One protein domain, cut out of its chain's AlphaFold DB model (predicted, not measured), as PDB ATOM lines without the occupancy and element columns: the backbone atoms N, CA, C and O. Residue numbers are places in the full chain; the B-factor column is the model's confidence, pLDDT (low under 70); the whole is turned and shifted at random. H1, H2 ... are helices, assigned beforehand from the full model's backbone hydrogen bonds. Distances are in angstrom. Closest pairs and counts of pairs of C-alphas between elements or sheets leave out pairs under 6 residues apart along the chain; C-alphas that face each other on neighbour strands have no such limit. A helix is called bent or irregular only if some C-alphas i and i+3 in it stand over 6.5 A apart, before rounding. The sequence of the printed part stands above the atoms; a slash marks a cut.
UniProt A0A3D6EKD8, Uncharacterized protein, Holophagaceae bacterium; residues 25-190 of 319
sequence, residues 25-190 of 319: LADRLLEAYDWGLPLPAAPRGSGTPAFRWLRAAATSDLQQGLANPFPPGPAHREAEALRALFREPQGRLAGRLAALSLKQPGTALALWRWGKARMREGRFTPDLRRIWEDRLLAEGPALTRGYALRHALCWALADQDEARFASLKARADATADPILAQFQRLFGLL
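AT A GLANCE: This is residues 25 to 190 of the 319 residues of an uncharacterized protein of Holophagaceae bacterium (UniProt A0A3D6EKD8). This is a slab of helices lying side by side in two layers, with the chain folding back and forth between them: H3, H5, H7 and H9 form one row, and H4, H6 and H8 run against them in the other. H2 packs on the first part of H5, with H1 beside H2. The printed part has 166 residues, with nine named helices, H1 to H9, and no named strand; the class is all helix. H3 to H9 make an up-and-down bundle, each helix running against the one before it. The whole is compact, with a radius of gyration of the C-alphas of 16.5 A and spans of 52 by 35 by 25 A.

HOW THE PARTS SIT: Start with H1, residues 25 to 34, which touches H2, residues 48 to 59, the same way; their closest C-alphas, Ala 26 and Phe 51, are 6.6 A apart. H2 touches H5, residues 105 to 120, with residues 105 to 110 of H5 alone; the closest C-alphas, Leu 54 and Gly 106, are 3.6 A apart. H3, residues 74 to 87, and H4, residues 90 to 99, form a hairpin but only just touch, with 3 pairs of C-alphas within 8 A, the closest Leu 85 and Arg 96 at 6.6 A. H3 also touches H5, closest at the C-alphas of Ala 79 and Thr 107, 6.5 A. H6, residues 126 to 139, touches H4, closest at the C-alphas of Ala 98 and Arg 135, 6.1 A. H6 forms hairpins with H5 and with H7, residues 142 to 158; the closest C-alphas of H6 and H7, Leu 137 and Arg 145, are 4.8 A apart. H7 touches H8, residues 162 to 171, and H9, residues 174 to 189; H7 and H9 stand at a shallow tilt of 10 degrees, the same way, closest at the C-alphas of Leu 157 and Phe 187, 6.6 A. H3 and H9 are apart. Every O i to N i+4 pair is within hydrogen-bond range in H1, H2, H5, H6, H7 and H8; the counts are 9 of 10 in H3, 3 of 6 in H4 and 10 of 12 in H9.

IN THESE COORDINATES: Find C-alpha 25 at (5.574, 9.720, -21.658), where H1 begins. H5 runs 22.8 A and H7 24.2 A, from C-alpha 142 at (-1.292, -0.327, -30.084). H4 and H9 are irregular: C-alphas 91 and 94 are 7.3 A apart, and C-alphas 175 and 178 are 7.5 A apart. H9 has a kink of 28 degrees near residue 181 and ends at C-alpha 189, (-8.561, -28.627, -28.026).

THE WHOLE: The C-alphas of Gly 45 and Leu 190, the two farthest apart, are 53.7 A apart. The printed part has no cut. The links H1 to H2 and H2 to H3 are long; the other six are tight. Look for low confidence, under 70, at residues 44 to 47; the mean pLDDT of the printed part is 89.7.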
ATOM      1  N   LEU A  25       6.288   9.515 -22.917       81.12
ATOM      2  CA  LEU A  25       5.574   9.720 -21.658       81.12
ATOM      3  C   LEU A  25       4.244   8.963 -21.604       81.12
ATOM      4  O   LEU A  25       3.864   8.489 -20.533       81.12
ATOM      5  N   ALA A  26       3.535   8.862 -22.730       80.94
ATOM      6  CA  ALA A  26       2.327   8.055 -22.821       80.94
ATOM      7  C   ALA A  26       2.656   6.565 -22.674       80.94
ATOM      8  O   ALA A  26       2.006   5.898 -21.876       80.94
ATOM      9  N   ASP A  27       3.699   6.085 -23.352       83.25
ATOM     10  CA  ASP A  27       4.146   4.692 -23.291       83.25
ATOM     11  C   ASP A  27       4.570   4.302 -21.873       83.25
ATOM     12  O   ASP A  27       4.078   3.313 -21.344       83.25
ATOM     13  N   ARG A  28       5.367   5.133 -21.189       84.56
ATOM     14  CA  ARG A  28       5.749   4.896 -19.783       84.56
ATOM     15  C   ARG A  28       4.555   4.853 -18.835       84.56
ATOM     16  O   ARG A  28       4.550   4.088 -17.878       84.56
ATOM     17  N   LEU A  29       3.555   5.711 -19.047       87.75
ATOM     18  CA  LEU A  29       2.347   5.705 -18.219       87.75
ATOM     19  C   LEU A  29       1.527   4.442 -18.467       87.75
ATOM     20  O   LEU A  29       1.037   3.835 -17.519       87.75
ATOM     21  N   LEU A  30       1.382   4.065 -19.731       85.44
ATOM     22  CA  LEU A  30       0.678   2.869 -20.160       85.44
ATOM     23  C   LEU A  30       1.348   1.588 -19.657       85.44
ATOM     24  O   LEU A  30       0.655   0.711 -19.158       85.44
ATOM     25  N   GLU A  31       2.674   1.519 -19.716       85.25
ATOM     26  CA  GLU A  31       3.473   0.449 -19.125       85.25
ATOM     27  C   GLU A  31       3.268   0.393 -17.607       85.25
ATOM     28  O   GLU A  31       2.919  -0.655 -17.073       85.25
ATOM     29  N   ALA A  32       3.383   1.527 -16.905       85.81
ATOM     30  CA  ALA A  32       3.129   1.567 -15.467       85.81
ATOM     31  C   ALA A  32       1.704   1.104 -15.119       85.81
ATOM     32  O   ALA A  32       1.512   0.377 -14.150       85.81
ATOM     33  N   TYR A  33       0.711   1.481 -15.926       86.56
ATOM     34  CA  TYR A  33      -0.661   1.005 -15.778       86.56
ATOM     35  C   TYR A  33      -0.778  -0.513 -15.994       86.56
ATOM     36  O   TYR A  33      -1.430  -1.177 -15.192       86.56
ATOM     37  N   ASP A  34      -0.151  -1.058 -17.041       83.44
ATOM     38  CA  ASP A  34      -0.210  -2.487 -17.379       83.44
ATOM     39  C   ASP A  34       0.415  -3.362 -16.284       83.44
ATOM     40  O   ASP A  34      -0.145  -4.389 -15.905       83.44
ATOM     41  N   TRP A  35       1.530  -2.903 -15.709       80.56
ATOM     42  CA  TRP A  35       2.246  -3.590 -14.632       80.56
ATOM     43  C   TRP A  35       1.710  -3.289 -13.225       80.56
ATOM     44  O   TRP A  35       2.253  -3.794 -12.244       80.56
ATOM     45  N   GLY A  36       0.674  -2.453 -13.090       82.62
ATOM     46  CA  GLY A  36       0.146  -2.042 -11.782       82.62
ATOM     47  C   GLY A  36       1.134  -1.220 -10.942       82.62
ATOM     48  O   GLY A  36       1.029  -1.177  -9.717       82.62
ATOM     49  N   LEU A  37       2.103  -0.570 -11.588       85.00
ATOM     50  CA  LEU A  37       3.111   0.270 -10.950       85.00
ATOM     51  C   LEU A  37       2.569   1.684 -10.671       85.00
ATOM     52  O   LEU A  37       1.629   2.150 -11.325       85.00
ATOM     53  N   PRO A  38       3.183   2.427  -9.732       85.75
ATOM     54  CA  PRO A  38       2.859   3.833  -9.520       85.75
ATOM     55  C   PRO A  38       2.979   4.650 -10.815       85.75
ATOM     56  O   PRO A  38       4.022   4.660 -11.468       85.75
ATOM     57  N   LEU A  39       1.915   5.372 -11.178       85.44
ATOM     58  CA  LEU A  39       1.899   6.139 -12.426       85.44
ATOM     59  C   LEU A  39       2.828   7.364 -12.370       85.44
ATOM     60  O   LEU A  39       2.839   8.080 -11.360       85.44
ATOM     61  N   PRO A  40       3.518   7.694 -13.477       82.81
ATOM     62  CA  PRO A  40       4.415   8.839 -13.534       82.81
ATOM     63  C   PRO A  40       3.690  10.172 -13.288       82.81
ATOM     64  O   PRO A  40       2.528  10.379 -13.659       82.81
ATOM     65  N   ALA A  41       4.405  11.113 -12.666       77.50
ATOM     66  CA  ALA A  41       3.914  12.470 -12.454       77.50
ATOM     67  C   ALA A  41       3.733  13.215 -13.785       77.50
ATOM     68  O   ALA A  41       4.422  12.953 -14.769       77.50
ATOM     69  N   ALA A  42       2.809  14.180 -13.807       70.94
ATOM     70  CA  ALA A  42       2.580  14.978 -15.005       70.94
ATOM     71  C   ALA A  42       3.801  15.859 -15.328       70.94
ATOM     72  O   ALA A  42       4.290  16.555 -14.433       70.94
ATOM     73  N   PRO A  43       4.272  15.873 -16.589       72.25
ATOM     74  CA  PRO A  43       5.338  16.776 -17.010       72.25
ATOM     75  C   PRO A  43       4.876  18.235 -16.880       72.25
ATOM     76  O   PRO A  43       3.687  18.536 -17.002       72.25
ATOM     77  N   ARG A  44       5.806  19.172 -16.673       67.62
ATOM     78  CA  ARG A  44       5.513  20.614 -16.744       67.62
ATOM     79  C   ARG A  44       5.576  21.056 -18.218       67.62
ATOM     80  O   ARG A  44       6.592  20.813 -18.856       67.62
ATOM     81  N   GLY A  45       4.526  21.686 -18.768       62.78
ATOM     82  CA  GLY A  45       4.548  22.256 -20.134       62.78
ATOM     83  C   GLY A  45       3.297  22.030 -21.004       62.78
ATOM     84  O   GLY A  45       2.227  21.670 -20.518       62.78
ATOM     85  N   SER A  46       3.416  22.261 -22.317       52.94
ATOM     86  CA  SER A  46       2.311  22.246 -23.299       52.94
ATOM     87  C   SER A  46       1.774  20.848 -23.655       52.94
ATOM     88  O   SER A  46       0.602  20.726 -24.000       52.94
ATOM     89  N   GLY A  47       2.556  19.776 -23.471       61.72
ATOM     90  CA  GLY A  47       2.096  18.376 -23.589       61.72
ATOM     91  C   GLY A  47       1.184  17.898 -22.444       61.72
ATOM     92  O   GLY A  47       0.824  16.723 -22.365       61.72
ATOM     93  N   THR A  48       0.803  18.793 -21.529       77.06
ATOM     94  CA  THR A  48       0.057  18.456 -20.311       77.06
ATOM     95  C   THR A  48      -1.387  17.995 -20.510       77.06
ATOM     96  O   THR A  48      -1.806  17.181 -19.691       77.06
ATOM     97  N   PRO A  49      -2.205  18.467 -21.476       87.88
ATOM     98  CA  PRO A  49      -3.610  18.051 -21.536       87.88
ATOM     99  C   PRO A  49      -3.778  16.578 -21.911       87.88
ATOM    100  O   PRO A  49      -4.482  15.858 -21.212       87.88
ATOM    101  N   ALA A  50      -3.070  16.107 -22.944       88.00
ATOM    102  CA  ALA A  50      -3.132  14.712 -23.385       88.00
ATOM    103  C   ALA A  50      -2.599  13.749 -22.317       88.00
ATOM    104  O   ALA A  50      -3.233  12.736 -22.026       88.00
ATOM    105  N   PHE A  51      -1.489  14.106 -21.662       87.69
ATOM    106  CA  PHE A  51      -0.963  13.324 -20.546       87.69
ATOM    107  C   PHE A  51      -1.918  13.320 -19.343       87.69
ATOM    108  O   PHE A  51      -2.179  12.268 -18.767       87.69
ATOM    109  N   ARG A  52      -2.486  14.478 -18.964       88.31
ATOM    110  CA  ARG A  52      -3.490  14.564 -17.887       88.31
ATOM    111  C   ARG A  52      -4.728  13.737 -18.206       88.31
ATOM    112  O   ARG A  52      -5.240  13.075 -17.311       88.31
ATOM    113  N   TRP A  53      -5.174  13.748 -19.460       92.38
ATOM    114  CA  TRP A  53      -6.287  12.931 -19.928       92.38
ATOM    115  C   TRP A  53      -5.983  11.440 -19.803       92.38
ATOM    116  O   TRP A  53      -6.770  10.713 -19.212       92.38
ATOM    117  N   LEU A  54      -4.819  10.996 -20.282       91.69
ATOM    118  CA  LEU A  54      -4.381   9.606 -20.170       91.69
ATOM    119  C   LEU A  54      -4.223   9.163 -18.710       91.69
ATOM    120  O   LEU A  54      -4.705   8.100 -18.330       91.69
ATOM    121  N   ARG A  55      -3.619  10.001 -17.864       90.44
ATOM    122  CA  ARG A  55      -3.492   9.729 -16.429       90.44
ATOM    123  C   ARG A  55      -4.854   9.639 -15.749       90.44
ATOM    124  O   ARG A  55      -5.088   8.693 -15.010       90.44
ATOM    125  N   ALA A  56      -5.760  10.573 -16.033       90.44
ATOM    126  CA  ALA A  56      -7.123  10.530 -15.512       90.44
ATOM    127  C   ALA A  56      -7.859   9.273 -15.995       90.44
ATOM    128  O   ALA A  56      -8.520   8.613 -15.196       90.44
ATOM    129  N   ALA A  57      -7.696   8.904 -17.266       92.94
ATOM    130  CA  ALA A  57      -8.227   7.674 -17.829       92.94
ATOM    131  C   ALA A  57      -7.659   6.418 -17.160       92.94
ATOM    132  O   ALA A  57      -8.365   5.420 -17.122       92.94
ATOM    133  N   ALA A  58      -6.440   6.452 -16.615       90.31
ATOM    134  CA  ALA A  58      -5.829   5.340 -15.891       90.31
ATOM    135  C   ALA A  58      -6.265   5.261 -14.414       90.31
ATOM    136  O   ALA A  58      -6.466   4.163 -13.902       90.31
ATOM    137  N   THR A  59      -6.449   6.399 -13.729       87.06
ATOM    138  CA  THR A  59      -6.673   6.429 -12.267       87.06
ATOM    139  C   THR A  59      -8.104   6.683 -11.828       87.06
ATOM    140  O   THR A  59      -8.477   6.279 -10.732       87.06
ATOM    141  N   SER A  60      -8.903   7.389 -12.625       83.06
ATOM    142  CA  SER A  60     -10.219   7.848 -12.167       83.06
ATOM    143  C   SER A  60     -11.221   6.700 -12.131       83.06
ATOM    144  O   SER A  60     -11.149   5.774 -12.952       83.06
ATOM    145  N   ASP A  61     -12.192   6.809 -11.226       80.69
ATOM    146  CA  ASP A  61     -13.438   6.057 -11.312       80.69
ATOM    147  C   ASP A  61     -14.267   6.611 -12.477       80.69
ATOM    148  O   ASP A  61     -14.788   7.728 -12.445       80.69
ATOM    149  N   LEU A  62     -14.373   5.819 -13.542       79.50
ATOM    150  CA  LEU A  62     -15.063   6.221 -14.764       79.50
ATOM    151  C   LEU A  62     -16.576   6.385 -14.566       79.50
ATOM    152  O   LEU A  62     -17.201   7.080 -15.366       79.50
ATOM    153  N   GLN A  63     -17.157   5.809 -13.506       71.00
ATOM    154  CA  GLN A  63     -18.568   6.012 -13.160       71.00
ATOM    155  C   GLN A  63     -18.807   7.407 -12.567       71.00
ATOM    156  O   GLN A  63     -19.855   8.003 -12.802       71.00
ATOM    157  N   GLN A  64     -17.819   7.955 -11.852       72.56
ATOM    158  CA  GLN A  64     -17.857   9.317 -11.298       72.56
ATOM    159  C   GLN A  64     -17.518  10.382 -12.356       72.56
ATOM    160  O   GLN A  64     -17.868  11.555 -12.215       72.56
ATOM    161  N   GLY A  65     -16.913   9.952 -13.465       76.75
ATOM    162  CA  GLY A  65     -16.686  10.750 -14.660       76.75
ATOM    163  C   GLY A  65     -15.263  11.290 -14.777       76.75
ATOM    164  O   GLY A  65     -14.512  11.400 -13.815       76.75
ATOM    165  N   LEU A  66     -14.891  11.644 -16.008       87.44
ATOM    166  CA  LEU A  66     -13.586  12.213 -16.338       87.44
ATOM    167  C   LEU A  66     -13.713  13.712 -16.615       87.44
ATOM    168  O   LEU A  66     -14.578  14.130 -17.389       87.44
ATOM    169  N   ALA A  67     -12.841  14.522 -16.015       88.94
ATOM    170  CA  ALA A  67     -12.728  15.939 -16.349       88.94
ATOM    171  C   ALA A  67     -11.972  16.105 -17.673       88.94
ATOM    172  O   ALA A  67     -10.892  15.544 -17.839       88.94
ATOM    173  N   ASN A  68     -12.528  16.880 -18.607       93.25
ATOM    174  CA  ASN A  68     -11.894  17.166 -19.891       93.25
ATOM    175  C   ASN A  68     -10.810  18.251 -19.719       93.25
ATOM    176  O   ASN A  68     -11.152  19.384 -19.377       93.25
ATOM    177  N   PRO A  69      -9.518  17.944 -19.945       91.69
ATOM    178  CA  PRO A  69      -8.435  18.909 -19.775       91.69
ATOM    179  C   PRO A  69      -8.144  19.718 -21.049       91.69
ATOM    180  O   PRO A  69      -7.246  20.561 -21.033       91.69
ATOM    181  N   PHE A  70      -8.822  19.431 -22.165       93.06
ATOM    182  CA  PHE A  70      -8.516  20.017 -23.465       93.06
ATOM    183  C   PHE A  70      -9.276  21.334 -23.697       93.06
ATOM    184  O   PHE A  70     -10.483  21.400 -23.435       93.06
ATOM    185  N   PRO A  71      -8.618  22.364 -24.264       92.25
ATOM    186  CA  PRO A  71      -9.309  23.550 -24.765       92.25
ATOM    187  C   PRO A  71     -10.176  23.209 -25.995       92.25
ATOM    188  O   PRO A  71      -9.918  22.192 -26.646       92.25
ATOM    189  N   PRO A  72     -11.171  24.048 -26.354       95.31
ATOM    190  CA  PRO A  72     -12.055  23.803 -27.495       95.31
ATOM    191  C   PRO A  72     -11.296  23.443 -28.781       95.31
ATOM    192  O   PRO A  72     -10.370  24.138 -29.192       95.31
ATOM    193  N   GLY A  73     -11.688  22.335 -29.414       94.81
ATOM    194  CA  GLY A  73     -10.997  21.780 -30.578       94.81
ATOM    195  C   GLY A  73     -11.290  20.290 -30.794       94.81
ATOM    196  O   GLY A  73     -12.174  19.730 -30.142       94.81
ATOM    197  N   PRO A  74     -10.568  19.611 -31.706       95.19
ATOM    198  CA  PRO A  74     -10.781  18.192 -32.003       95.19
ATOM    199  C   PRO A  74     -10.631  17.269 -30.784       95.19
ATOM    200  O   PRO A  74     -11.542  16.495 -30.507       95.19
ATOM    201  N   ALA A  75      -9.545  17.401 -30.012       93.94
ATOM    202  CA  ALA A  75      -9.311  16.585 -28.814       93.94
ATOM    203  C   ALA A  75     -10.371  16.823 -27.724       93.94
ATOM    204  O   ALA A  75     -10.810  15.886 -27.063       93.94
ATOM    205  N   HIS A  76     -10.843  18.066 -27.588       96.06
ATOM    206  CA  HIS A  76     -11.946  18.393 -26.690       96.06
ATOM    207  C   HIS A  76     -13.254  17.731 -27.124       96.06
ATOM    208  O   HIS A  76     -13.923  17.130 -26.292       96.06
ATOM    209  N   ARG A  77     -13.604  17.794 -28.417       97.06
ATOM    210  CA  ARG A  77     -14.804  17.125 -28.947       97.06
ATOM    211  C   ARG A  77     -14.746  15.614 -28.752       97.06
ATOM    212  O   ARG A  77     -15.760  15.019 -28.408       97.06
ATOM    213  N   GLU A  78     -13.577  15.008 -28.938       96.50
ATOM    214  CA  GLU A  78     -13.372  13.582 -28.681       96.50
ATOM    215  C   GLU A  78     -13.609  13.228 -27.204       96.50
ATOM    216  O   GLU A  78     -14.384  12.317 -26.903       96.50
ATOM    217  N   ALA A  79     -13.006  13.979 -26.279       96.06
ATOM    218  CA  ALA A  79     -13.190  13.763 -24.847       96.06
ATOM    219  C   ALA A  79     -14.654  13.971 -24.413       96.06
ATOM    220  O   ALA A  79     -15.189  13.158 -23.660       96.06
ATOM    221  N   GLU A  80     -15.340  15.004 -24.917       96.12
ATOM    222  CA  GLU A  80     -16.772  15.203 -24.649       96.12
ATOM    223  C   GLU A  80     -17.646  14.096 -25.249       96.12
ATOM    224  O   GLU A  80     -18.604  13.666 -24.608       96.12
ATOM    225  N   ALA A  81     -17.314  13.580 -26.437       95.62
ATOM    226  CA  ALA A  81     -18.037  12.462 -27.036       95.62
ATOM    227  C   ALA A  81     -17.944  11.197 -26.167       95.62
ATOM    228  O   ALA A  81     -18.959  10.534 -25.944       95.62
ATOM    229  N   LEU A  82     -16.763  10.901 -25.611       95.56
ATOM    230  CA  LEU A  82     -16.587   9.810 -24.650       95.56
ATOM    231  C   LEU A  82     -17.380  10.053 -23.356       95.56
ATOM    232  O   LEU A  82     -18.069   9.161 -22.865       95.56
ATOM    233  N   ARG A  83     -17.319  11.267 -22.800       93.88
ATOM    234  CA  ARG A  83     -18.064  11.611 -21.576       93.88
ATOM    235  C   ARG A  83     -19.573  11.482 -21.779       93.88
ATOM    236  O   ARG A  83     -20.266  10.998 -20.886       93.88
ATOM    237  N   ALA A  84     -20.076  11.889 -22.943       92.50
ATOM    238  CA  ALA A  84     -21.473  11.719 -23.317       92.50
ATOM    239  C   ALA A  84     -21.835  10.234 -23.449       92.50
ATOM    240  O   ALA A  84     -22.861   9.817 -22.916       92.50
ATOM    241  N   LEU A  85     -20.972   9.427 -24.078       92.88
ATOM    242  CA  LEU A  85     -21.159   7.981 -24.202       92.88
ATOM    243  C   LEU A  85     -21.358   7.310 -22.834       92.88
ATOM    244  O   LEU A  85     -22.257   6.488 -22.684       92.88
ATOM    245  N   PHE A  86     -20.571   7.678 -21.821       90.56
ATOM    246  CA  PHE A  86     -20.651   7.057 -20.491       90.56
ATOM    247  C   PHE A  86     -21.984   7.279 -19.771       90.56
ATOM    248  O   PHE A  86     -22.329   6.499 -18.881       90.56
ATOM    249  N   ARG A  87     -22.722   8.324 -20.158       87.56
ATOM    250  CA  ARG A  87     -24.027   8.698 -19.598       87.56
ATOM    251  C   ARG A  87     -25.199   8.226 -20.455       87.56
ATOM    252  O   ARG A  87     -26.348   8.381 -20.051       87.56
ATOM    253  N   GLU A  88     -24.926   7.709 -21.647       87.00
ATOM    254  CA  GLU A  88     -25.965   7.393 -22.616       87.00
ATOM    255  C   GLU A  88     -26.733   6.117 -22.211       87.00
ATOM    256  O   GLU A  88     -26.125   5.138 -21.764       87.00
ATOM    257  N   PRO A  89     -28.066   6.078 -22.396       84.75
ATOM    258  CA  PRO A  89     -28.845   4.854 -22.245       84.75
ATOM    259  C   PRO A  89     -28.389   3.748 -23.207       84.75
ATOM    260  O   PRO A  89     -28.025   4.019 -24.355       84.75
ATOM    261  N   GLN A  90     -28.495   2.485 -22.779       78.56
ATOM    262  CA  GLN A  90     -27.978   1.326 -23.525       78.56
ATOM    263  C   GLN A  90     -28.430   1.270 -24.993       78.56
ATOM    264  O   GLN A  90     -27.602   1.049 -25.875       78.56
ATOM    265  N   GLY A  91     -29.708   1.550 -25.273       80.88
ATOM    266  CA  GLY A  91     -30.277   1.482 -26.626       80.88
ATOM    267  C   GLY A  91     -29.674   2.456 -27.648       80.88
ATOM    268  O   GLY A  91     -29.927   2.315 -28.838       80.88
ATOM    269  N   ARG A  92     -28.866   3.435 -27.218       86.12
ATOM    270  CA  ARG A  92     -28.193   4.411 -28.096       86.12
ATOM    271  C   ARG A  92     -26.667   4.284 -28.098       86.12
ATOM    272  O   ARG A  92     -25.994   5.038 -28.803       86.12
ATOM    273  N   LEU A  93     -26.108   3.331 -27.346       90.88
ATOM    274  CA  LEU A  93     -24.657   3.167 -27.222       90.88
ATOM    275  C   LEU A  93     -23.999   2.720 -28.529       90.88
ATOM    276  O   LEU A  93     -22.950   3.251 -28.876       90.88
ATOM    277  N   ALA A  94     -24.616   1.794 -29.269       90.56
ATOM    278  CA  ALA A  94     -24.025   1.180 -30.460       90.56
ATOM    279  C   ALA A  94     -23.555   2.213 -31.502       90.56
ATOM    280  O   ALA A  94     -22.385   2.228 -31.884       90.56
ATOM    281  N   GLY A  95     -24.440   3.130 -31.911       89.00
ATOM    282  CA  GLY A  95     -24.108   4.159 -32.902       89.00
ATOM    283  C   GLY A  95     -23.044   5.145 -32.411       89.00
ATOM    284  O   GLY A  95     -22.142   5.512 -33.161       89.00
ATOM    285  N   ARG A  96     -23.097   5.536 -31.130       91.81
ATOM    286  CA  ARG A  96     -22.098   6.441 -30.538       91.81
ATOM    287  C   ARG A  96     -20.730   5.786 -30.394       91.81
ATOM    288  O   ARG A  96     -19.729   6.452 -30.632       91.81
ATOM    289  N   LEU A  97     -20.686   4.506 -30.028       93.56
ATOM    290  CA  LEU A  97     -19.453   3.721 -29.977       93.56
ATOM    291  C   LEU A  97     -18.795   3.659 -31.350       93.56
ATOM    292  O   LEU A  97     -17.621   3.994 -31.475       93.56
ATOM    293  N   ALA A  98     -19.560   3.287 -32.378       89.50
ATOM    294  CA  ALA A  98     -19.048   3.162 -33.738       89.50
ATOM    295  C   ALA A  98     -18.465   4.485 -34.275       89.50
ATOM    296  O   ALA A  98     -17.460   4.468 -34.986       89.50
ATOM    297  N   ALA A  99     -19.055   5.624 -33.898       90.75
ATOM    298  CA  ALA A  99     -18.632   6.956 -34.335       90.75
ATOM    299  C   ALA A  99     -17.526   7.605 -33.472       90.75
ATOM    300  O   ALA A  99     -17.033   8.682 -33.816       90.75
ATOM    301  N   LEU A 100     -17.143   7.009 -32.336       94.88
ATOM    302  CA  LEU A 100     -16.245   7.647 -31.371       94.88
ATOM    303  C   LEU A 100     -14.796   7.690 -31.874       94.88
ATOM    304  O   LEU A 100     -14.129   6.661 -31.927       94.88
ATOM    305  N   SER A 101     -14.261   8.873 -32.170       94.25
ATOM    306  CA  SER A 101     -12.828   9.062 -32.458       94.25
ATOM    307  C   SER A 101     -11.943   8.552 -31.310       94.25
ATOM    308  O   SER A 101     -12.258   8.786 -30.147       94.25
ATOM    309  N   LEU A 102     -10.837   7.875 -31.635       94.44
ATOM    310  CA  LEU A 102      -9.867   7.339 -30.666       94.44
ATOM    311  C   LEU A 102      -8.449   7.874 -30.923       94.44
ATOM    312  O   LEU A 102      -7.468   7.140 -30.822       94.44
ATOM    313  N   LYS A 103      -8.319   9.155 -31.294       91.62
ATOM    314  CA  LYS A 103      -7.004   9.747 -31.589       91.62
ATOM    315  C   LYS A 103      -6.218  10.074 -30.321       91.62
ATOM    316  O   LYS A 103      -4.993  10.143 -30.380       91.62
ATOM    317  N   GLN A 104      -6.884  10.285 -29.185       91.25
ATOM    318  CA  GLN A 104      -6.220  10.496 -27.901       91.25
ATOM    319  C   GLN A 104      -6.053   9.154 -27.163       91.25
ATOM    320  O   GLN A 104      -7.057   8.493 -26.880       91.25
ATOM    321  N   PRO A 105      -4.829   8.773 -26.742       89.06
ATOM    322  CA  PRO A 105      -4.599   7.525 -26.006       89.06
ATOM    323  C   PRO A 105      -5.458   7.384 -24.744       89.06
ATOM    324  O   PRO A 105      -5.965   6.304 -24.448       89.06
ATOM    325  N   GLY A 106      -5.694   8.494 -24.032       92.69
ATOM    326  CA  GLY A 106      -6.572   8.504 -22.861       92.69
ATOM    327  C   GLY A 106      -8.028   8.165 -23.182       92.69
ATOM    328  O   GLY A 106      -8.690   7.529 -22.368       92.69
ATOM    329  N   THR A 107      -8.521   8.505 -24.377       95.25
ATOM    330  CA  THR A 107      -9.889   8.163 -24.794       95.25
ATOM    331  C   THR A 107     -10.022   6.661 -24.986       95.25
ATOM    332  O   THR A 107     -10.957   6.059 -24.466       95.25
ATOM    333  N   ALA A 108      -9.064   6.045 -25.683       94.81
ATOM    334  CA  ALA A 108      -9.060   4.605 -25.906       94.81
ATOM    335  C   ALA A 108      -8.893   3.820 -24.597       94.81
ATOM    336  O   ALA A 108      -9.624   2.857 -24.369       94.81
ATOM    337  N   LEU A 109      -7.998   4.258 -23.700       94.75
ATOM    338  CA  LEU A 109      -7.813   3.612 -22.398       94.75
ATOM    339  C   LEU A 109      -9.074   3.714 -21.530       94.75
ATOM    340  O   LEU A 109      -9.505   2.722 -20.943       94.75
ATOM    341  N   ALA A 110      -9.688   4.897 -21.468       95.44
ATOM    342  CA  ALA A 110     -10.931   5.090 -20.733       95.44
ATOM    343  C   ALA A 110     -12.075   4.264 -21.335       95.44
ATOM    344  O   ALA A 110     -12.823   3.637 -20.590       95.44
ATOM    345  N   LEU A 111     -12.192   4.211 -22.667       95.81
ATOM    346  CA  LEU A 111     -13.182   3.378 -23.346       95.81
ATOM    347  C   LEU A 111     -12.982   1.890 -23.028       95.81
ATOM    348  O   LEU A 111     -13.956   1.187 -22.764       95.81
ATOM    349  N   TRP A 112     -11.735   1.414 -23.036       95.00
ATOM    350  CA  TRP A 112     -11.389   0.043 -22.664       95.00
ATOM    351  C   TRP A 112     -11.791  -0.265 -21.214       95.00
ATOM    352  O   TRP A 112     -12.563  -1.189 -20.958       95.00
ATOM    353  N   ARG A 113     -11.340   0.546 -20.251       94.25
ATOM    354  CA  ARG A 113     -11.656   0.351 -18.826       94.25
ATOM    355  C   ARG A 113     -13.163   0.394 -18.558       94.25
ATOM    356  O   ARG A 113     -13.678  -0.445 -17.822       94.25
ATOM    357  N   TRP A 114     -13.872   1.341 -19.173       93.38
ATOM    358  CA  TRP A 114     -15.322   1.463 -19.043       93.38
ATOM    359  C   TRP A 114     -16.051   0.246 -19.620       93.38
ATOM    360  O   TRP A 114     -16.892  -0.333 -18.937       93.38
ATOM    361  N   GLY A 115     -15.715  -0.179 -20.842       93.06
ATOM    362  CA  GLY A 115     -16.370  -1.324 -21.479       93.06
ATOM    363  C   GLY A 115     -16.116  -2.634 -20.732       93.06
ATOM    364  O   GLY A 115     -17.054  -3.390 -20.494       93.06
ATOM    365  N   LYS A 116     -14.890  -2.843 -20.233       91.69
ATOM    366  CA  LYS A 116     -14.546  -3.985 -19.375       91.69
ATOM    367  C   LYS A 116     -15.379  -4.018 -18.089       91.69
ATOM    368  O   LYS A 116     -15.896  -5.070 -17.720       91.69
ATOM    369  N   ALA A 117     -15.555  -2.875 -17.420       90.12
ATOM    370  CA  ALA A 117     -16.415  -2.790 -16.239       90.12
ATOM    371  C   ALA A 117     -17.882  -3.107 -16.580       90.12
ATOM    372  O   ALA A 117     -18.515  -3.918 -15.910       90.12
ATOM    373  N   ARG A 118     -18.408  -2.545 -17.677       89.88
ATOM    374  CA  ARG A 118     -19.782  -2.801 -18.141       89.88
ATOM    375  C   ARG A 118     -20.027  -4.264 -18.519       89.88
ATOM    376  O   ARG A 118     -21.101  -4.780 -18.220       89.88
ATOM    377  N   MET A 119     -19.044  -4.921 -19.133       90.12
ATOM    378  CA  MET A 119     -19.070  -6.357 -19.423       90.12
ATOM    379  C   MET A 119     -19.176  -7.188 -18.145       90.12
ATOM    380  O   MET A 119     -20.053  -8.041 -18.045       90.12
ATOM    381  N   ARG A 120     -18.334  -6.900 -17.145       85.94
ATOM    382  CA  ARG A 120     -18.358  -7.592 -15.845       85.94
ATOM    383  C   ARG A 120     -19.674  -7.391 -15.092       85.94
ATOM    384  O   ARG A 120     -20.135  -8.300 -14.418       85.94
ATOM    385  N   GLU A 121     -20.293  -6.224 -15.240       88.25
ATOM    386  CA  GLU A 121     -21.619  -5.916 -14.690       88.25
ATOM    387  C   GLU A 121     -22.780  -6.548 -15.489       88.25
ATOM    388  O   GLU A 121     -23.940  -6.298 -15.165       88.25
ATOM    389  N   GLY A 122     -22.513  -7.300 -16.567       88.00
ATOM    390  CA  GLY A 122     -23.548  -7.891 -17.427       88.00
ATOM    391  C   GLY A 122     -24.366  -6.865 -18.223       88.00
ATOM    392  O   GLY A 122     -25.451  -7.172 -18.707       88.00
ATOM    393  N   ARG A 123     -23.877  -5.625 -18.360       89.44
ATOM    394  CA  ARG A 123     -24.604  -4.531 -19.031       89.44
ATOM    395  C   ARG A 123     -24.438  -4.517 -20.545       89.44
ATOM    396  O   ARG A 123     -25.109  -3.734 -21.216       89.44
ATOM    397  N   PHE A 124     -23.504  -5.291 -21.076       91.62
ATOM    398  CA  PHE A 124     -23.264  -5.394 -22.508       91.62
ATOM    399  C   PHE A 124     -23.915  -6.659 -23.045       91.62
ATOM    400  O   PHE A 124     -23.665  -7.758 -22.557       91.62
ATOM    401  N   THR A 125     -24.724  -6.494 -24.089       91.56
ATOM    402  CA  THR A 125     -25.131  -7.615 -24.933       91.56
ATOM    403  C   THR A 125     -23.929  -8.101 -25.757       91.56
ATOM    404  O   THR A 125     -22.979  -7.330 -25.956       91.56
ATOM    405  N   PRO A 126     -23.957  -9.336 -26.293       92.00
ATOM    406  CA  PRO A 126     -22.899  -9.836 -27.174       92.00
ATOM    407  C   PRO A 126     -22.607  -8.908 -28.364       92.00
ATOM    408  O   PRO A 126     -21.445  -8.656 -28.681       92.00
ATOM    409  N   ASP A 127     -23.641  -8.321 -28.972       92.88
ATOM    410  CA  ASP A 127     -23.475  -7.379 -30.086       92.88
ATOM    411  C   ASP A 127     -22.805  -6.077 -29.647       92.88
ATOM    412  O   ASP A 127     -21.888  -5.585 -30.306       92.88
ATOM    413  N   LEU A 128     -23.214  -5.525 -28.501       94.25
ATOM    414  CA  LEU A 128     -22.621  -4.296 -27.985       94.25
ATOM    415  C   LEU A 128     -21.150  -4.502 -27.596       94.25
ATOM    416  O   LEU A 128     -20.318  -3.634 -27.868       94.25
ATOM    417  N   ARG A 129     -20.824  -5.667 -27.019       94.88
ATOM    418  CA  ARG A 129     -19.447  -6.098 -26.752       94.88
ATOM    419  C   ARG A 129     -18.622  -6.106 -28.034       94.88
ATOM    420  O   ARG A 129     -17.571  -5.473 -28.067       94.88
ATOM    421  N   ARG A 130     -19.119  -6.760 -29.090       94.88
ATOM    422  CA  ARG A 130     -18.433  -6.838 -30.390       94.88
ATOM    423  C   ARG A 130     -18.188  -5.452 -30.985       94.88
ATOM    424  O   ARG A 130     -17.073  -5.175 -31.406       94.88
ATOM    425  N   ILE A 131     -19.176  -4.553 -30.950       95.44
ATOM    426  CA  ILE A 131     -19.025  -3.166 -31.436       95.44
ATOM    427  C   ILE A 131     -17.931  -2.420 -30.662       95.44
ATOM    428  O   ILE A 131     -17.116  -1.714 -31.256       95.44
ATOM    429  N   TRP A 132     -17.908  -2.564 -29.336       96.06
ATOM    430  CA  TRP A 132     -16.900  -1.937 -28.486       96.06
ATOM    431  C   TRP A 132     -15.486  -2.471 -28.764       96.06
ATOM    432  O   TRP A 132     -14.565  -1.674 -28.964       96.06
ATOM    433  N   GLU A 133     -15.322  -3.794 -28.846       96.19
ATOM    434  CA  GLU A 133     -14.062  -4.440 -29.231       96.19
ATOM    435  C   GLU A 133     -13.610  -3.984 -30.620       96.19
ATOM    436  O   GLU A 133     -12.474  -3.552 -30.796       96.19
ATOM    437  N   ASP A 134     -14.509  -4.026 -31.606       95.12
ATOM    438  CA  ASP A 134     -14.199  -3.699 -32.995       95.12
ATOM    439  C   ASP A 134     -13.796  -2.241 -33.170       95.12
ATOM    440  O   ASP A 134     -12.899  -1.958 -33.970       95.12
ATOM    441  N   ARG A 135     -14.385  -1.327 -32.389       95.88
ATOM    442  CA  ARG A 135     -13.972   0.078 -32.388       95.88
ATOM    443  C   ARG A 135     -12.545   0.246 -31.865       95.88
ATOM    444  O   ARG A 135     -11.753   0.945 -32.497       95.88
ATOM    445  N   LEU A 136     -12.207  -0.402 -30.748       95.00
ATOM    446  CA  LEU A 136     -10.850  -0.377 -30.186       95.00
ATOM    447  C   LEU A 136      -9.837  -1.059 -31.113       95.00
ATOM    448  O   LEU A 136      -8.718  -0.574 -31.258       95.00
ATOM    449  N   LEU A 137     -10.232  -2.144 -31.777       93.62
ATOM    450  CA  LEU A 137      -9.389  -2.853 -32.733       93.62
ATOM    451  C   LEU A 137      -9.093  -2.020 -33.982       93.62
ATOM    452  O   LEU A 137      -7.966  -2.025 -34.471       93.62
ATOM    453  N   ALA A 138     -10.098  -1.312 -34.501       91.94
ATOM    454  CA  ALA A 138      -9.961  -0.519 -35.716       91.94
ATOM    455  C   ALA A 138      -9.157   0.769 -35.492       91.94
ATOM    456  O   ALA A 138      -8.328   1.125 -36.325       91.94
ATOM    457  N   GLU A 139      -9.409   1.480 -34.389       89.38
ATOM    458  CA  GLU A 139      -8.910   2.852 -34.212       89.38
ATOM    459  C   GLU A 139      -8.138   3.093 -32.918       89.38
ATOM    460  O   GLU A 139      -7.576   4.172 -32.737       89.38
ATOM    461  N   GLY A 140      -8.072   2.107 -32.026       86.31
ATOM    462  CA  GLY A 140      -7.287   2.220 -30.806       86.31
ATOM    463  C   GLY A 140      -5.775   2.234 -31.083       86.31
ATOM    464  O   GLY A 140      -5.305   1.596 -32.038       86.31
ATOM    465  N   PRO A 141      -4.987   2.925 -30.237       85.38
ATOM    466  CA  PRO A 141      -3.533   2.793 -30.211       85.38
ATOM    467  C   PRO A 141      -3.109   1.362 -29.845       85.38
ATOM    468  O   PRO A 141      -3.898   0.595 -29.282       85.38
ATOM    469  N   ALA A 142      -1.847   1.031 -30.141       84.50
ATOM    470  CA  ALA A 142      -1.292  -0.327 -30.084       84.50
ATOM    471  C   ALA A 142      -1.634  -1.089 -28.791       84.50
ATOM    472  O   ALA A 142      -2.169  -2.191 -28.862       84.50
ATOM    473  N   LEU A 143      -1.434  -0.484 -27.615       83.81
ATOM    474  CA  LEU A 143      -1.735  -1.145 -26.341       83.81
ATOM    475  C   LEU A 143      -3.217  -1.522 -26.201       83.81
ATOM    476  O   LEU A 143      -3.557  -2.679 -25.974       83.81
ATOM    477  N   THR A 144      -4.123  -0.551 -26.349       88.62
ATOM    478  CA  THR A 144      -5.566  -0.802 -26.189       88.62
ATOM    479  C   THR A 144      -6.118  -1.711 -27.280       88.62
ATOM    480  O   THR A 144      -7.076  -2.440 -27.035       88.62
ATOM    481  N   ARG A 145      -5.490  -1.710 -28.461       90.31
ATOM    482  CA  ARG A 145      -5.760  -2.680 -29.521       90.31
ATOM    483  C   ARG A 145      -5.349  -4.083 -29.087       90.31
ATOM    484  O   ARG A 145      -6.140  -5.002 -29.252       90.31
ATOM    485  N   GLY A 146      -4.176  -4.239 -28.473       89.56
ATOM    486  CA  GLY A 146      -3.720  -5.504 -27.892       89.56
ATOM    487  C   GLY A 146      -4.650  -6.022 -26.790       89.56
ATOM    488  O   GLY A 146      -4.993  -7.205 -26.775       89.56
ATOM    489  N   TYR A 147      -5.133  -5.138 -25.911       91.06
ATOM    490  CA  TYR A 147      -6.139  -5.491 -24.903       91.06
ATOM    491  C   TYR A 147      -7.459  -5.945 -25.528       91.06
ATOM    492  O   TYR A 147      -7.972  -7.007 -25.175       91.06
ATOM    493  N   ALA A 148      -7.985  -5.169 -26.481       94.38
ATOM    494  CA  ALA A 148      -9.223  -5.495 -27.178       94.38
ATOM    495  C   ALA A 148      -9.103  -6.800 -27.975       94.38
ATOM    496  O   ALA A 148     -10.028  -7.604 -27.949       94.38
ATOM    497  N   LEU A 149      -7.959  -7.046 -28.622       95.06
ATOM    498  CA  LEU A 149      -7.692  -8.286 -29.346       95.06
ATOM    499  C   LEU A 149      -7.704  -9.483 -28.402       95.06
ATOM    500  O   LEU A 149      -8.435 -10.436 -28.646       95.06
ATOM    501  N   ARG A 150      -6.953  -9.417 -27.298       93.06
ATOM    502  CA  ARG A 150      -6.924 -10.489 -26.295       93.06
ATOM    503  C   ARG A 150      -8.323 -10.785 -25.759       93.06
ATOM    504  O   ARG A 150      -8.719 -11.942 -25.690       93.06
ATOM    505  N   HIS A 151      -9.081  -9.745 -25.426       95.25
ATOM    506  CA  HIS A 151     -10.452  -9.880 -24.941       95.25
ATOM    507  C   HIS A 151     -11.379 -10.521 -25.973       95.25
ATOM    508  O   HIS A 151     -12.090 -11.471 -25.651       95.25
ATOM    509  N   ALA A 152     -11.342 -10.034 -27.213       96.75
ATOM    510  CA  ALA A 152     -12.161 -10.552 -28.298       96.75
ATOM    511  C   ALA A 152     -11.823 -12.017 -28.608       96.75
ATOM    512  O   ALA A 152     -12.726 -12.805 -28.873       96.75
ATOM    513  N   LEU A 153     -10.545 -12.401 -28.524       96.75
ATOM    514  CA  LEU A 153     -10.110 -13.787 -28.670       96.75
ATOM    515  C   LEU A 153     -10.616 -14.662 -27.506       96.75
ATOM    516  O   LEU A 153     -11.164 -15.733 -27.762       96.75
ATOM    517  N   CYS A 154     -10.511 -14.206 -26.247       96.00
ATOM    518  CA  CYS A 154     -11.057 -14.917 -25.078       96.00
ATOM    519  C   CYS A 154     -12.555 -15.202 -25.232       96.00
ATOM    520  O   CYS A 154     -13.005 -16.309 -24.941       96.00
ATOM    521  N   TRP A 155     -13.323 -14.216 -25.699       96.44
ATOM    522  CA  TRP A 155     -14.757 -14.383 -25.925       96.44
ATOM    523  C   TRP A 155     -15.083 -15.207 -27.166       96.44
ATOM    524  O   TRP A 155     -16.021 -15.990 -27.114       96.44
ATOM    525  N   ALA A 156     -14.309 -15.095 -28.248       97.00
ATOM    526  CA  ALA A 156     -14.468 -15.975 -29.403       97.00
ATOM    527  C   ALA A 156     -14.282 -17.446 -29.002       97.00
ATOM    528  O   ALA A 156     -15.069 -18.287 -29.419       97.00
ATOM    529  N   LEU A 157     -13.294 -17.748 -28.151       97.19
ATOM    530  CA  LEU A 157     -13.093 -19.096 -27.616       97.19
ATOM    531  C   LEU A 157     -14.256 -19.537 -26.714       97.19
ATOM    532  O   LEU A 157     -14.779 -20.634 -26.885       97.19
ATOM    533  N   ALA A 158     -14.676 -18.679 -25.780       95.50
ATOM    534  CA  ALA A 158     -15.766 -18.983 -24.852       95.50
ATOM    535  C   ALA A 158     -17.104 -19.242 -25.568       95.50
ATOM    536  O   ALA A 158     -17.864 -20.114 -25.146       95.50
ATOM    537  N   ASP A 159     -17.360 -18.503 -26.649       95.56
ATOM    538  CA  ASP A 159     -18.546 -18.636 -27.499       95.56
ATOM    539  C   ASP A 159     -18.377 -19.724 -28.584       95.56
ATOM    540  O   ASP A 159     -19.324 -20.000 -29.314       95.56
ATOM    541  N   GLN A 160     -17.188 -20.336 -28.699       96.38
ATOM    542  CA  GLN A 160     -16.815 -21.302 -29.748       96.38
ATOM    543  C   GLN A 160     -17.025 -20.759 -31.175       96.38
ATOM    544  O   GLN A 160     -17.396 -21.476 -32.101       96.38
ATOM    545  N   ASP A 161     -16.784 -19.461 -31.360       96.94
ATOM    546  CA  ASP A 161     -17.011 -18.738 -32.611       96.94
ATOM    547  C   ASP A 161     -15.732 -18.722 -33.467       96.94
ATOM    548  O   ASP A 161     -14.940 -17.769 -33.459       96.94
ATOM    549  N   GLU A 162     -15.518 -19.804 -34.220       96.25
ATOM    550  CA  GLU A 162     -14.379 -19.939 -35.141       96.25
ATOM    551  C   GLU A 162     -14.375 -18.863 -36.237       96.25
ATOM    552  O   GLU A 162     -13.313 -18.391 -36.653       96.25
ATOM    553  N   ALA A 163     -15.556 -18.421 -36.681       97.00
ATOM    554  CA  ALA A 163     -15.680 -17.373 -37.689       97.00
ATOM    555  C   ALA A 163     -15.178 -16.027 -37.145       97.00
ATOM    556  O   ALA A 163     -14.434 -15.306 -37.825       97.00
ATOM    557  N   ARG A 164     -15.518 -15.698 -35.893       97.00
ATOM    558  CA  ARG A 164     -14.980 -14.521 -35.206       97.00
ATOM    559  C   ARG A 164     -13.474 -14.636 -35.017       97.00
ATOM    560  O   ARG A 164     -12.777 -13.658 -35.286       97.00
ATOM    561  N   PHE A 165     -12.961 -15.798 -34.614       97.25
ATOM    562  CA  PHE A 165     -11.518 -16.019 -34.505       97.25
ATOM    563  C   PHE A 165     -10.796 -15.779 -35.842       97.25
ATOM    564  O   PHE A 165      -9.827 -15.015 -35.886       97.25
ATOM    565  N   ALA A 166     -11.305 -16.334 -36.945       96.75
ATOM    566  CA  ALA A 166     -10.744 -16.124 -38.280       96.75
ATOM    567  C   ALA A 166     -10.754 -14.639 -38.692       96.75
ATOM    568  O   ALA A 166      -9.762 -14.131 -39.220       96.75
ATOM    569  N   SER A 167     -11.840 -13.916 -38.396       96.56
ATOM    570  CA  SER A 167     -11.944 -12.474 -38.654       96.56
ATOM    571  C   SER A 167     -10.934 -11.650 -37.845       96.56
ATOM    572  O   SER A 167     -10.314 -10.733 -38.386       96.56
ATOM    573  N   LEU A 168     -10.734 -11.980 -36.565       96.50
ATOM    574  CA  LEU A 168      -9.746 -11.319 -35.708       96.50
ATOM    575  C   LEU A 168      -8.320 -11.575 -36.209       96.50
ATOM    576  O   LEU A 168      -7.542 -10.632 -36.333       96.50
ATOM    577  N   LYS A 169      -8.011 -12.825 -36.573       94.88
ATOM    578  CA  LYS A 169      -6.721 -13.224 -37.149       94.88
ATOM    579  C   LYS A 169      -6.396 -12.445 -38.426       94.88
ATOM    580  O   LYS A 169      -5.277 -11.978 -38.576       94.88
ATOM    581  N   ALA A 170      -7.373 -12.249 -39.314       93.00
ATOM    582  CA  ALA A 170      -7.181 -11.515 -40.568       93.00
ATOM    583  C   ALA A 170      -6.930 -10.003 -40.385       93.00
ATOM    584  O   ALA A 170      -6.417  -9.353 -41.291       93.00
ATOM    585  N   ARG A 171      -7.327  -9.431 -39.241       89.19
ATOM    586  CA  ARG A 171      -7.200  -7.994 -38.933       89.19
ATOM    587  C   ARG A 171      -5.999  -7.662 -38.054       89.19
ATOM    588  O   ARG A 171      -5.656  -6.487 -37.929       89.19
ATOM    589  N   ALA A 172      -5.437  -8.659 -37.385       89.38
ATOM    590  CA  ALA A 172      -4.312  -8.481 -36.488       89.38
ATOM    591  C   ALA A 172      -3.020  -8.206 -37.275       89.38
ATOM    592  O   ALA A 172      -2.856  -8.660 -38.405       89.38
ATOM    593  N   ASP A 173      -2.109  -7.447 -36.672       86.62
ATOM    594  CA  ASP A 173      -0.761  -7.270 -37.211       86.62
ATOM    595  C   ASP A 173       0.175  -8.403 -36.745       86.62
ATOM    596  O   ASP A 173      -0.162  -9.183 -35.852       86.62
ATOM    597  N   ALA A 174       1.371  -8.475 -37.334       85.81
ATOM    598  CA  ALA A 174       2.359  -9.518 -37.041       85.81
ATOM    599  C   ALA A 174       2.812  -9.547 -35.568       85.81
ATOM    600  O   ALA A 174       3.320 -10.561 -35.094       85.81
ATOM    601  N   THR A 175       2.618  -8.463 -34.804       86.12
ATOM    602  CA  THR A 175       2.982  -8.461 -33.378       86.12
ATOM    603  C   THR A 175       2.059  -9.354 -32.546       86.12
ATOM    604  O   THR A 175       2.420  -9.762 -31.441       86.12
ATOM    605  N   ALA A 176       0.890  -9.712 -33.086       89.31
ATOM    606  CA  ALA A 176      -0.079 -10.591 -32.449       89.31
ATOM    607  C   ALA A 176       0.118 -12.087 -32.755       89.31
ATOM    608  O   ALA A 176      -0.570 -12.905 -32.141       89.31
ATOM    609  N   ASP A 177       1.035 -12.468 -33.653       91.56
ATOM    610  CA  ASP A 177       1.230 -13.864 -34.079       91.56
ATOM    611  C   ASP A 177       1.399 -14.858 -32.912       91.56
ATOM    612  O   ASP A 177       0.736 -15.903 -32.930       91.56
ATOM    613  N   PRO A 178       2.184 -14.562 -31.851       90.56
ATOM    614  CA  PRO A 178       2.318 -15.478 -30.718       90.56
ATOM    615  C   PRO A 178       0.989 -15.734 -29.996       90.56
ATOM    616  O   PRO A 178       0.676 -16.871 -29.640       90.56
ATOM    617  N   ILE A 179       0.182 -14.684 -29.817       91.00
ATOM    618  CA  ILE A 179      -1.127 -14.761 -29.159       91.00
ATOM    619  C   ILE A 179      -2.102 -15.534 -30.051       91.00
ATOM    620  O   ILE A 179      -2.795 -16.434 -29.582       91.00
ATOM    621  N   LEU A 180      -2.131 -15.244 -31.352       94.12
ATOM    622  CA  LEU A 180      -2.987 -15.950 -32.306       94.12
ATOM    623  C   LEU A 180      -2.661 -17.445 -32.376       94.12
ATOM    624  O   LEU A 180      -3.576 -18.267 -32.437       94.12
ATOM    625  N   ALA A 181      -1.378 -17.810 -32.322       92.56
ATOM    626  CA  ALA A 181      -0.948 -19.202 -32.285       92.56
ATOM    627  C   ALA A 181      -1.418 -19.925 -31.011       92.56
ATOM    628  O   ALA A 181      -1.824 -21.084 -31.093       92.56
ATOM    629  N   GLN A 182      -1.409 -19.257 -29.851       92.56
ATOM    630  CA  GLN A 182      -1.959 -19.809 -28.603       92.56
ATOM    631  C   GLN A 182      -3.463 -20.086 -28.729       92.56
ATOM    632  O   GLN A 182      -3.911 -21.192 -28.434       92.56
ATOM    633  N   PHE A 183      -4.238 -19.129 -29.244       94.88
ATOM    634  CA  PHE A 183      -5.677 -19.322 -29.450       94.88
ATOM    635  C   PHE A 183      -5.999 -20.393 -30.493       94.88
ATOM    636  O   PHE A 183      -6.913 -21.183 -30.283       94.88
ATOM    637  N   GLN A 184      -5.226 -20.482 -31.578       94.31
ATOM    638  CA  GLN A 184      -5.380 -21.550 -32.569       94.31
ATOM    639  C   GLN A 184      -5.231 -22.940 -31.933       94.31
ATOM    640  O   GLN A 184      -5.984 -23.847 -32.289       94.31
ATOM    641  N   ARG A 185      -4.284 -23.107 -30.994       92.75
ATOM    642  CA  ARG A 185      -4.129 -24.357 -30.235       92.75
ATOM    643  C   ARG A 185      -5.348 -24.631 -29.359       92.75
ATOM    644  O   ARG A 185      -5.867 -25.736 -29.411       92.75
ATOM    645  N   LEU A 186      -5.843 -23.623 -28.639       93.69
ATOM    646  CA  LEU A 186      -7.022 -23.754 -27.773       93.69
ATOM    647  C   LEU A 186      -8.288 -24.153 -28.533       93.69
ATOM    648  O   LEU A 186      -9.003 -25.041 -28.080       93.69
ATOM    649  N   PHE A 187      -8.548 -23.547 -29.693       94.38
ATOM    650  CA  PHE A 187      -9.661 -23.965 -30.551       94.38
ATOM    651  C   PHE A 187      -9.514 -25.429 -30.984       94.38
ATOM    652  O   PHE A 187     -10.489 -26.167 -30.963       94.38
ATOM    653  N   GLY A 188      -8.290 -25.878 -31.286       91.88
ATOM    654  CA  GLY A 188      -8.012 -27.281 -31.608       91.88
ATOM    655  C   GLY A 188      -8.192 -28.265 -30.444       91.88
ATOM    656  O   GLY A 188      -8.260 -29.466 -30.689       91.88
ATOM    657  N   LEU A 189      -8.268 -27.788 -29.194       91.62
ATOM    658  CA  LEU A 189      -8.561 -28.627 -28.026       91.62
ATOM    659  C   LEU A 189     -10.066 -28.849 -27.819       91.62
ATOM    660  O   LEU A 189     -10.440 -29.817 -27.158       91.62
ATOM    661  N   LEU A 190     -10.930 -27.975 -28.348       94.69
ATOM    662  CA  LEU A 190     -12.380 -28.093 -28.184       94.69
ATOM    663  C   LEU A 190     -12.896 -29.364 -28.871       94.69
ATOM    664  O   LEU A 190     -12.564 -29.651 -30.018       94.69
TER     665      LEU A 190